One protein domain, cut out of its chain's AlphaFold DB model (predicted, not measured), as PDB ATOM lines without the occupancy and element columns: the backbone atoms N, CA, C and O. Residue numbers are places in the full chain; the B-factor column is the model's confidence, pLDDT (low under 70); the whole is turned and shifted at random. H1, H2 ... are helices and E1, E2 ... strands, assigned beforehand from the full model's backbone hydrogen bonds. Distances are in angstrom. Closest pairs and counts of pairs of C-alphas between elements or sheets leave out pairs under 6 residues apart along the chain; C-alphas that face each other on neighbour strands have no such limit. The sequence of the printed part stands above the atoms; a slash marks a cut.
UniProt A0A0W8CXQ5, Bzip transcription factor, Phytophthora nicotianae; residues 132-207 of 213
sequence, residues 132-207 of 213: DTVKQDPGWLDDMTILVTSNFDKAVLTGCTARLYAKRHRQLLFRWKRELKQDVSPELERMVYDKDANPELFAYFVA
ATOM      1  N   ASP A 132     216.456 205.591 279.597       84.50
ATOM      2  CA  ASP A 132     215.832 206.855 279.967       84.50
ATOM      3  C   ASP A 132     214.581 207.100 279.120       84.50
ATOM      4  O   ASP A 132     213.548 207.485 279.664       84.50
ATOM      5  N   THR A 133     214.613 206.734 277.840       81.62
ATOM      6  CA  THR A 133     213.484 206.741 276.904       81.62
ATOM      7  C   THR A 133     212.352 205.847 277.411       81.62
ATOM      8  O   THR A 133     211.197 206.270 277.459       81.62
ATOM      9  N   VAL A 134     212.677 204.637 277.883       78.56
ATOM     10  CA  VAL A 134     211.679 203.705 278.451       78.56
ATOM     11  C   VAL A 134     211.092 204.237 279.762       78.56
ATOM     12  O   VAL A 134     209.920 204.011 280.062       78.56
ATOM     13  N   LYS A 135     211.893 204.932 280.579       78.56
ATOM     14  CA  LYS A 135     211.416 205.529 281.837       78.56
ATOM     15  C   LYS A 135     210.542 206.761 281.608       78.56
ATOM     16  O   LYS A 135     209.626 206.985 282.396       78.56
ATOM     17  N   GLN A 136     210.851 207.558 280.588       82.12
ATOM     18  CA  GLN A 136     210.125 208.785 280.254       82.12
ATOM     19  C   GLN A 136     208.743 208.497 279.666       82.12
ATOM     20  O   GLN A 136     207.805 209.232 279.967       82.12
ATOM     21  N   ASP A 137     208.600 207.417 278.893       82.75
ATOM     22  CA  ASP A 137     207.317 206.989 278.340       82.75
ATOM     23  C   ASP A 137     206.949 205.562 278.801       82.75
ATOM     24  O   ASP A 137     207.397 204.567 278.223       82.75
ATOM     25  N   PRO A 138     206.089 205.437 279.833       74.19
ATOM     26  CA  PRO A 138     205.574 204.152 280.300       74.19
ATOM     27  C   PRO A 138     204.852 203.324 279.224       74.19
ATOM     28  O   PRO A 138     204.771 202.100 279.370       74.19
ATOM     29  N   GLY A 139     204.370 203.957 278.144       81.31
ATOM     30  CA  GLY A 139     203.719 203.299 277.010       81.31
ATOM     31  C   GLY A 139     204.616 202.278 276.307       81.31
ATOM     32  O   GLY A 139     204.109 201.295 275.762       81.31
ATOM     33  N   TRP A 140     205.945 202.415 276.412       79.81
ATOM     34  CA  TRP A 140     206.904 201.406 275.940       79.81
ATOM     35  C   TRP A 140     206.727 200.029 276.585       79.81
ATOM     36  O   TRP A 140     207.049 199.020 275.960       79.81
ATOM     37  N   LEU A 141     206.231 199.973 277.823       76.56
ATOM     38  CA  LEU A 141     206.000 198.719 278.545       76.56
ATOM     39  C   LEU A 141     204.534 198.280 278.508       76.56
ATOM     40  O   LEU A 141     204.271 197.079 278.568       76.56
ATOM     41  N   ASP A 142     203.608 199.234 278.427       76.56
ATOM     42  CA  ASP A 142     202.179 198.968 278.608       76.56
ATOM     43  C   ASP A 142     201.450 198.752 277.266       76.56
ATOM     44  O   ASP A 142     200.557 197.909 277.169       76.56
ATOM     45  N   ASP A 143     201.855 199.465 276.210       79.69
ATOM     46  CA  ASP A 143     201.108 199.522 274.948       79.69
ATOM     47  C   ASP A 143     201.882 199.017 273.729       79.69
ATOM     48  O   ASP A 143     201.264 198.560 272.756       79.69
ATOM     49  N   MET A 144     203.214 199.059 273.776       81.44
ATOM     50  CA  MET A 144     204.054 198.674 272.647       81.44
ATOM     51  C   MET A 144     204.141 197.159 272.456       81.44
ATOM     52  O   MET A 144     204.176 196.364 273.394       81.44
ATOM     53  N   THR A 145     204.223 196.747 271.190       82.38
ATOM     54  CA  THR A 145     204.503 195.352 270.837       82.38
ATOM     55  C   THR A 145     206.006 195.120 270.852       82.38
ATOM     56  O   THR A 145     206.730 195.683 270.033       82.38
ATOM     57  N   ILE A 146     206.470 194.253 271.751       81.19
ATOM     58  CA  ILE A 146     207.882 193.881 271.860       81.19
ATOM     59  C   ILE A 146     208.106 192.559 271.123       81.19
ATOM     60  O   ILE A 146     207.498 191.537 271.447       81.19
ATOM     61  N   LEU A 147     208.991 192.575 270.125       84.38
ATOM     62  CA  LEU A 147     209.424 191.373 269.418       84.38
ATOM     63  C   LEU A 147     210.653 190.784 270.106       84.38
ATOM     64  O   LEU A 147     211.621 191.486 270.383       84.38
ATOM     65  N   VAL A 148     210.618 189.479 270.346       86.12
ATOM     66  CA  VAL A 148     211.677 188.731 271.030       86.12
ATOM     67  C   VAL A 148     212.068 187.507 270.215       86.12
ATOM     68  O   VAL A 148     211.286 187.007 269.403       86.12
ATOM     69  N   THR A 149     213.287 187.022 270.421       85.50
ATOM     70  CA  THR A 149     213.866 185.920 269.642       85.50
ATOM     71  C   THR A 149     213.470 184.543 270.163       85.50
ATOM     72  O   THR A 149     213.555 183.570 269.412       85.50
ATOM     73  N   SER A 150     213.017 184.436 271.415       88.62
ATOM     74  CA  SER A 150     212.643 183.162 272.025       88.62
ATOM     75  C   SER A 150     211.391 183.254 272.901       88.62
ATOM     76  O   SER A 150     211.010 184.315 273.399       88.62
ATOM     77  N   ASN A 151     210.746 182.103 273.116       87.50
ATOM     78  CA  ASN A 151     209.633 181.992 274.064       87.50
ATOM     79  C   ASN A 151     210.085 182.207 275.513       87.50
ATOM     80  O   ASN A 151     209.289 182.683 276.318       87.50
ATOM     81  N   PHE A 152     211.343 181.887 275.825       90.94
ATOM     82  CA  PHE A 152     211.946 182.157 277.126       90.94
ATOM     83  C   PHE A 152     211.981 183.669 277.383       90.94
ATOM     84  O   PHE A 152     211.390 184.144 278.352       90.94
ATOM     85  N   ASP A 153     212.549 184.442 276.450       90.44
ATOM     86  CA  ASP A 153     212.606 185.906 276.547       90.44
ATOM     87  C   ASP A 153     211.203 186.513 276.613       90.44
ATOM     88  O   ASP A 153     210.944 187.407 277.423       90.44
ATOM     89  N   LYS A 154     210.265 185.975 275.816       90.06
ATOM     90  CA  LYS A 154     208.850 186.365 275.874       90.06
ATOM     91  C   LYS A 154     208.298 186.182 277.282       90.06
ATOM     92  O   LYS A 154     207.655 187.093 277.803       90.06
ATOM     93  N   ALA A 155     208.514 185.019 277.889       90.44
ATOM     94  CA  ALA A 155     207.977 184.693 279.204       90.44
ATOM     95  C   ALA A 155     208.579 185.576 280.305       90.44
ATOM     96  O   ALA A 155     207.835 186.104 281.138       90.44
ATOM     97  N   VAL A 156     209.894 185.807 280.264       89.81
ATOM     98  CA  VAL A 156     210.591 186.711 281.191       89.81
ATOM     99  C   VAL A 156     210.037 188.131 281.077       89.81
ATOM    100  O   VAL A 156     209.610 188.708 282.082       89.81
ATOM    101  N   LEU A 157     209.976 188.685 279.861       88.44
ATOM    102  CA  LEU A 157     209.486 190.045 279.630       88.44
ATOM    103  C   LEU A 157     208.008 190.194 279.989       88.44
ATOM    104  O   LEU A 157     207.643 191.172 280.640       88.44
ATOM    105  N   THR A 158     207.173 189.210 279.656       87.94
ATOM    106  CA  THR A 158     205.750 189.199 280.039       87.94
ATOM    107  C   THR A 158     205.595 189.202 281.562       87.94
ATOM    108  O   THR A 158     204.810 189.967 282.115       87.94
ATOM    109  N   GLY A 159     206.381 188.391 282.276       88.69
ATOM    110  CA  GLY A 159     206.353 188.369 283.737       88.69
ATOM    111  C   GLY A 159     206.857 189.669 284.372       88.69
ATOM    112  O   GLY A 159     206.350 190.090 285.413       88.69
ATOM    113  N   CYS A 160     207.865 190.316 283.785       88.00
ATOM    114  CA  CYS A 160     208.367 191.619 284.234       88.00
ATOM    115  C   CYS A 160     207.349 192.745 283.996       88.00
ATOM    116  O   CYS A 160     207.019 193.467 284.938       88.00
ATOM    117  N   THR A 161     206.819 192.857 282.778       86.94
ATOM    118  CA  THR A 161     205.823 193.875 282.393       86.94
ATOM    119  C   THR A 161     204.549 193.743 283.222       86.94
ATOM    120  O   THR A 161     204.129 194.723 283.830       86.94
ATOM    121  N   ALA A 162     204.010 192.530 283.392       87.88
ATOM    122  CA  ALA A 162     202.821 192.304 284.216       87.88
ATOM    123  C   ALA A 162     203.018 192.732 285.686       87.88
ATOM    124  O   ALA A 162     202.135 193.355 286.279       87.88
ATOM    125  N   ARG A 163     204.189 192.448 286.282       88.81
ATOM    126  CA  ARG A 163     204.526 192.885 287.653       88.81
ATOM    127  C   ARG A 163     204.619 194.403 287.772       88.81
ATOM    128  O   ARG A 163     204.105 194.969 288.737       88.81
ATOM    129  N   LEU A 164     205.285 195.051 286.818       86.12
ATOM    130  CA  LEU A 164     205.435 196.507 286.803       86.12
ATOM    131  C   LEU A 164     204.085 197.199 286.611       86.12
ATOM    132  O   LEU A 164     203.766 198.115 287.369       86.12
ATOM    133  N   TYR A 165     203.272 196.705 285.678       85.69
ATOM    134  CA  TYR A 165     201.928 197.203 285.414       85.69
ATOM    135  C   TYR A 165     201.029 197.081 286.653       85.69
ATOM    136  O   TYR A 165     200.482 198.075 287.130       85.69
ATOM    137  N   ALA A 166     200.951 195.890 287.260       89.31
ATOM    138  CA  ALA A 166     200.161 195.667 288.474       89.31
ATOM    139  C   ALA A 166     200.572 196.608 289.618       89.31
ATOM    140  O   ALA A 166     199.714 197.201 290.275       89.31
ATOM    141  N   LYS A 167     201.883 196.810 289.817       88.69
ATOM    142  CA  LYS A 167     202.410 197.742 290.824       88.69
ATOM    143  C   LYS A 167     202.023 199.194 290.525       88.69
ATOM    144  O   LYS A 167     201.617 199.904 291.443       88.69
ATOM    145  N   ARG A 168     202.140 199.633 289.268       85.75
ATOM    146  CA  ARG A 168     201.820 201.006 288.833       85.75
ATOM    147  C   ARG A 168     200.333 201.322 289.001       85.75
ATOM    148  O   ARG A 168     199.993 202.385 289.509       85.75
ATOM    149  N   HIS A 169     199.466 200.378 288.644       86.62
ATOM    150  CA  HIS A 169     198.009 200.547 288.676       86.62
ATOM    151  C   HIS A 169     197.344 200.057 289.970       86.62
ATOM    152  O   HIS A 169     196.120 200.113 290.081       86.62
ATOM    153  N   ARG A 170     198.130 199.590 290.952       90.25
ATOM    154  CA  ARG A 170     197.646 199.003 292.218       90.25
ATOM    155  C   ARG A 170     196.615 197.885 291.997       90.25
ATOM    156  O   ARG A 170     195.614 197.805 292.702       90.25
ATOM    157  N   GLN A 171     196.873 197.029 291.010       91.69
ATOM    158  CA  GLN A 171     196.018 195.897 290.648       91.69
ATOM    159  C   GLN A 171     196.586 194.575 291.171       91.69
ATOM    160  O   GLN A 171     197.787 194.440 291.407       91.69
ATOM    161  N   LEU A 172     195.716 193.574 291.317       91.75
ATOM    162  CA  LEU A 172     196.136 192.215 291.651       91.75
ATOM    163  C   LEU A 172     196.798 191.545 290.441       91.75
ATOM    164  O   LEU A 172     196.243 191.538 289.341       91.75
ATOM    165  N   LEU A 173     197.971 190.952 290.674       91.44
ATOM    166  CA  LEU A 173     198.669 190.095 289.719       91.44
ATOM    167  C   LEU A 173     198.398 188.631 290.061       91.44
ATOM    168  O   LEU A 173     198.814 188.135 291.108       91.44
ATOM    169  N   PHE A 174     197.772 187.929 289.133       90.94
ATOM    170  CA  PHE A 174     197.600 186.490 289.174       90.94
ATOM    171  C   PHE A 174     198.747 185.815 288.435       90.94
ATOM    172  O   PHE A 174     199.155 186.237 287.351       90.94
ATOM    173  N   ARG A 175     199.256 184.737 289.029       90.38
ATOM    174  CA  ARG A 175     200.269 183.873 288.429       90.38
ATOM    175  C   ARG A 175     199.869 182.426 288.637       90.38
ATOM    176  O   ARG A 175     199.535 182.046 289.757       90.38
ATOM    177  N   TRP A 176     199.983 181.619 287.594       92.00
ATOM    178  CA  TRP A 176     199.726 180.185 287.676       92.00
ATOM    179  C   TRP A 176     200.717 179.389 286.832       92.00
ATOM    180  O   TRP A 176     201.408 179.930 285.962       92.00
ATOM    181  N   LYS A 177     200.792 178.095 287.139       91.75
ATOM    182  CA  LYS A 177     201.542 177.098 286.380       91.75
ATOM    183  C   LYS A 177     200.704 176.647 285.187       91.75
ATOM    184  O   LYS A 177     199.515 176.376 285.340       91.75
ATOM    185  N   ARG A 178     201.306 176.569 284.005       90.00
ATOM    186  CA  ARG A 178     200.670 175.985 282.820       90.00
ATOM    187  C   ARG A 178     200.668 174.474 282.938       90.00
ATOM    188  O   ARG A 178     201.699 173.919 283.292       90.00
ATOM    189  N   GLU A 179     199.564 173.828 282.591       88.19
ATOM    190  CA  GLU A 179     199.473 172.368 282.609       88.19
ATOM    191  C   GLU A 179     200.506 171.725 281.677       88.19
ATOM    192  O   GLU A 179     200.700 172.144 280.528       88.19
ATOM    193  N   LEU A 180     201.173 170.691 282.188       87.06
ATOM    194  CA  LEU A 180     202.014 169.820 281.383       87.06
ATOM    195  C   LEU A 180     201.114 168.842 280.628       87.06
ATOM    196  O   LEU A 180     200.138 168.330 281.161       87.06
ATOM    197  N   LYS A 181     201.449 168.556 279.367       84.12
ATOM    198  CA  LYS A 181     200.684 167.599 278.546       84.12
ATOM    199  C   LYS A 181     200.827 166.146 279.001       84.12
ATOM    200  O   LYS A 181     200.099 165.293 278.506       84.12
ATOM    201  N   GLN A 182     201.824 165.858 279.827       84.00
ATOM    202  CA  GLN A 182     202.135 164.523 280.315       84.00
ATOM    203  C   GLN A 182     202.068 164.541 281.833       84.00
ATOM    204  O   GLN A 182     202.586 165.473 282.453       84.00
ATOM    205  N   ASP A 183     201.481 163.493 282.399       84.25
ATOM    206  CA  ASP A 183     201.520 163.261 283.835       84.25
ATOM    207  C   ASP A 183     202.964 162.984 284.251       84.25
ATOM    208  O   ASP A 183     203.624 162.071 283.744       84.25
ATOM    209  N   VAL A 184     203.468 163.808 285.162       86.12
ATOM    210  CA  VAL A 184     204.817 163.709 285.719       86.12
ATOM    211  C   VAL A 184     204.724 163.467 287.219       86.12
ATOM    212  O   VAL A 184     203.754 163.871 287.860       86.12
ATOM    213  N   SER A 185     205.724 162.798 287.797       90.19
ATOM    214  CA  SER A 185     205.743 162.591 289.246       90.19
ATOM    215  C   SER A 185     205.851 163.931 289.992       90.19
ATOM    216  O   SER A 185     206.424 164.883 289.451       90.19
ATOM    217  N   PRO A 186     205.372 164.028 291.245       87.62
ATOM    218  CA  PRO A 186     205.430 165.270 292.022       87.62
ATOM    219  C   PRO A 186     206.849 165.823 292.232       87.62
ATOM    220  O   PRO A 186     207.032 167.029 292.419       87.62
ATOM    221  N   GLU A 187     207.862 164.956 292.255       88.62
ATOM    222  CA  GLU A 187     209.272 165.345 292.355       88.62
ATOM    223  C   GLU A 187     209.741 166.005 291.060       88.62
ATOM    224  O   GLU A 187     210.323 167.091 291.092       88.62
ATOM    225  N   LEU A 188     209.433 165.381 289.920       87.06
ATOM    226  CA  LEU A 188     209.789 165.909 288.610       87.06
ATOM    227  C   LEU A 188     209.027 167.205 288.324       87.06
ATOM    228  O   LEU A 188     209.608 168.157 287.817       87.06
ATOM    229  N   GLU A 189     207.760 167.279 288.725       88.19
ATOM    230  CA  GLU A 189     206.952 168.488 288.616       88.19
ATOM    231  C   GLU A 189     207.619 169.676 289.334       88.19
ATOM    232  O   GLU A 189     207.727 170.772 288.777       88.19
ATOM    233  N   ARG A 190     208.123 169.466 290.557       86.44
ATOM    234  CA  ARG A 190     208.838 170.509 291.312       86.44
ATOM    235  C   ARG A 190     210.128 170.955 290.630       86.44
ATOM    236  O   ARG A 190     210.433 172.140 290.682       86.44
ATOM    237  N   MET A 191     210.856 170.034 290.003       86.44
ATOM    238  CA  MET A 191     212.077 170.357 289.256       86.44
ATOM    239  C   MET A 191     211.782 171.107 287.954       86.44
ATOM    240  O   MET A 191     212.525 172.004 287.569       86.44
ATOM    241  N   VAL A 192     210.698 170.738 287.269       89.38
ATOM    242  CA  VAL A 192     210.317 171.325 285.981       89.38
ATOM    243  C   VAL A 192     209.759 172.736 286.169       89.38
ATOM    244  O   VAL A 192     210.146 173.640 285.430       89.38
ATOM    245  N   TYR A 193     208.921 172.978 287.182       90.88
ATOM    246  CA  TYR A 193     208.430 174.327 287.501       90.88
ATOM    247  C   TYR A 193     209.437 175.163 288.304       90.88
ATOM    248  O   TYR A 193     209.120 175.703 289.367       90.88
ATOM    249  N   ASP A 194     210.630 175.321 287.749       88.88
ATOM    250  CA  ASP A 194     211.597 176.329 288.159       88.88
ATOM    251  C   ASP A 194     211.335 177.619 287.366       88.88
ATOM    252  O   ASP A 194     211.308 177.612 286.136       88.88
ATOM    253  N   LYS A 195     211.103 178.742 288.059       84.38
ATOM    254  CA  LYS A 195     210.770 180.018 287.401       84.38
ATOM    255  C   LYS A 195     211.959 180.616 286.647       84.38
ATOM    256  O   LYS A 195     211.742 181.396 285.724       84.38
ATOM    257  N   ASP A 196     213.169 180.355 287.130       85.50
ATOM    258  CA  ASP A 196     214.388 180.981 286.636       85.50
ATOM    259  C   ASP A 196     214.940 180.144 285.478       85.50
ATOM    260  O   ASP A 196     215.403 180.704 284.484       85.50
ATOM    261  N   ALA A 197     214.796 178.817 285.557       89.00
ATOM    262  CA  ALA A 197     215.160 177.915 284.468       89.00
ATOM    263  C   ALA A 197     214.076 177.789 283.377       89.00
ATOM    264  O   ALA A 197     214.426 177.744 282.202       89.00
ATOM    265  N   ASN A 198     212.784 177.756 283.741       90.81
ATOM    266  CA  ASN A 198     211.659 177.486 282.825       90.81
ATOM    267  C   ASN A 198     210.503 178.508 282.982       90.81
ATOM    268  O   ASN A 198     209.365 178.145 283.319       90.81
ATOM    269  N   PRO A 199     210.750 179.814 282.763       91.62
ATOM    270  CA  PRO A 199     209.753 180.873 282.932       91.62
ATOM    271  C   PRO A 199     208.512 180.702 282.041       91.62
ATOM    272  O   PRO A 199     207.425 181.154 282.408       91.62
ATOM    273  N   GLU A 200     208.633 180.039 280.890       90.56
ATOM    274  CA  GLU A 200     207.546 179.780 279.940       90.56
ATOM    275  C   GLU A 200     206.440 178.872 280.485       90.56
ATOM    276  O   GLU A 200     205.322 178.873 279.958       90.56
ATOM    277  N   LEU A 201     206.728 178.128 281.554       92.25
ATOM    278  CA  LEU A 201     205.751 177.296 282.250       92.25
ATOM    279  C   LEU A 201     204.856 178.097 283.196       92.25
ATOM    280  O   LEU A 201     203.930 177.542 283.788       92.25
ATOM    281  N   PHE A 202     205.091 179.401 283.315       91.25
ATOM    282  CA  PHE A 202     204.284 180.303 284.118       91.25
ATOM    283  C   PHE A 202     203.503 181.259 283.222       91.25
ATOM    284  O   PHE A 202     203.953 181.700 282.163       91.25
ATOM    285  N   ALA A 203     202.292 181.585 283.652       89.31
ATOM    286  CA  ALA A 203     201.470 182.604 283.025       89.31
ATOM    287  C   ALA A 203     201.099 183.674 284.051       89.31
ATOM    288  O   ALA A 203     201.022 183.406 285.252       89.31
ATOM    289  N   TYR A 204     200.913 184.894 283.551       89.31
ATOM    290  CA  TYR A 204     200.650 186.090 284.336       89.31
ATOM    291  C   TYR A 204     199.394 186.775 283.801       89.31
ATOM    292  O   TYR A 204     199.194 186.842 282.588       89.31
ATOM    293  N   PHE A 205     198.566 187.295 284.701       87.88
ATOM    294  CA  PHE A 205     197.371 188.072 284.374       87.88
ATOM    295  C   PHE A 205     197.188 189.180 285.408       87.88
ATOM    296  O   PHE A 205     197.352 188.935 286.601       87.88
ATOM    297  N   VAL A 206     196.838 190.386 284.971       85.25
ATOM    298  CA  VAL A 206     196.546 191.509 285.872       85.25
ATOM    299  C   VAL A 206     195.055 191.816 285.804       85.25
ATOM    300  O   VAL A 206     194.500 191.930 284.713       85.25
ATOM    301  N   ALA A 207     194.403 191.946 286.961       79.31
ATOM    302  CA  ALA A 207     192.978 192.267 287.026       79.31
ATOM    303  C   ALA A 207     192.644 193.530 286.208       79.31
ATOM    304  O   ALA A 207     193.330 194.545 286.313       79.31
TER     305      ALA A 207
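What this domain is: This is residues 132 to 207 of the 213 residues of the protein "Bzip transcription factor" of Phytophthora nicotianae (UniProt A0A0W8CXQ5). One long helix, H3, packs on a small antiparallel sheet of two strands, E1 and E2, chiefly on E2, and these three parts make the middle of a loose, elongated domain. Two small ends lie far from each other: at one end the short helices H1 and H2, where residues 132 to 137 stick out, and at the other H4, in the stretch between E1 and E2. The printed part has 76 residues with four named helices and two named strands in the order H1, H2, H3, E1, H4, E2, and its class is mixed, helices and strands. The radius of gyration of the C-alphas is 14.7 A, and the C-alphas span 47 by 29 by 17 A.

How they stand to each other: H1, residues 132 to 136, stands free together with residue 137. H2, residues 139 to 142, is close to H1 but not clearly touching, the closest C-alphas being those of Val 134 and Trp 140, 5.9 A apart. H3, residues 151 to 169, only just touches H2, with 3 pairs of C-alphas within 8 A, and does so with residues 161 to 165 alone; the closest C-alphas, of Leu 141 and Thr 161, are 6.2 A apart. E1, residues 173 to 177, comes closest to H3 at the C-alphas of Ala 166 and Leu 173, 5.9 A apart. H4, residues 186 to 192, is apart from H1, H2 and H3. E2, residues 202 to 206, has 10 pairs of C-alphas within 8 A of H3, the closest being Ala 166 and Val 206 at 6.1 A. E1 and E2 are antiparallel neighbours at 158 degrees, with N 174 and O 205 at 2.8 A and N 203 and O 176 at 3.0 A, within hydrogen-bond range. In H1, H3 and H4 every O i to N i+4 pair is within hydrogen-bond range; H2 is too short for such a pair.

Where its parts are: H1 begins at C-alpha 132, (215.832, 206.855, 279.967). H3 measures 26.3 A from C-alpha 151, at (209.633, 181.992, 274.064), to C-alpha 169. E1 and E2 each measure 13.7 A, and H4 measures 9.9 A. E2 ends at C-alpha 206, (196.546, 191.509, 285.872).

The domain as a whole: The C-alphas of Gln 136 and Ser 185 are the two farthest apart, 47.3 A. The printed part has no cut. The links from H1 to H2 and from H3 to E1 are tight, the other three are short, and no link is long. The mean pLDDT of the printed part is 86.7, and no printed residue is under 70.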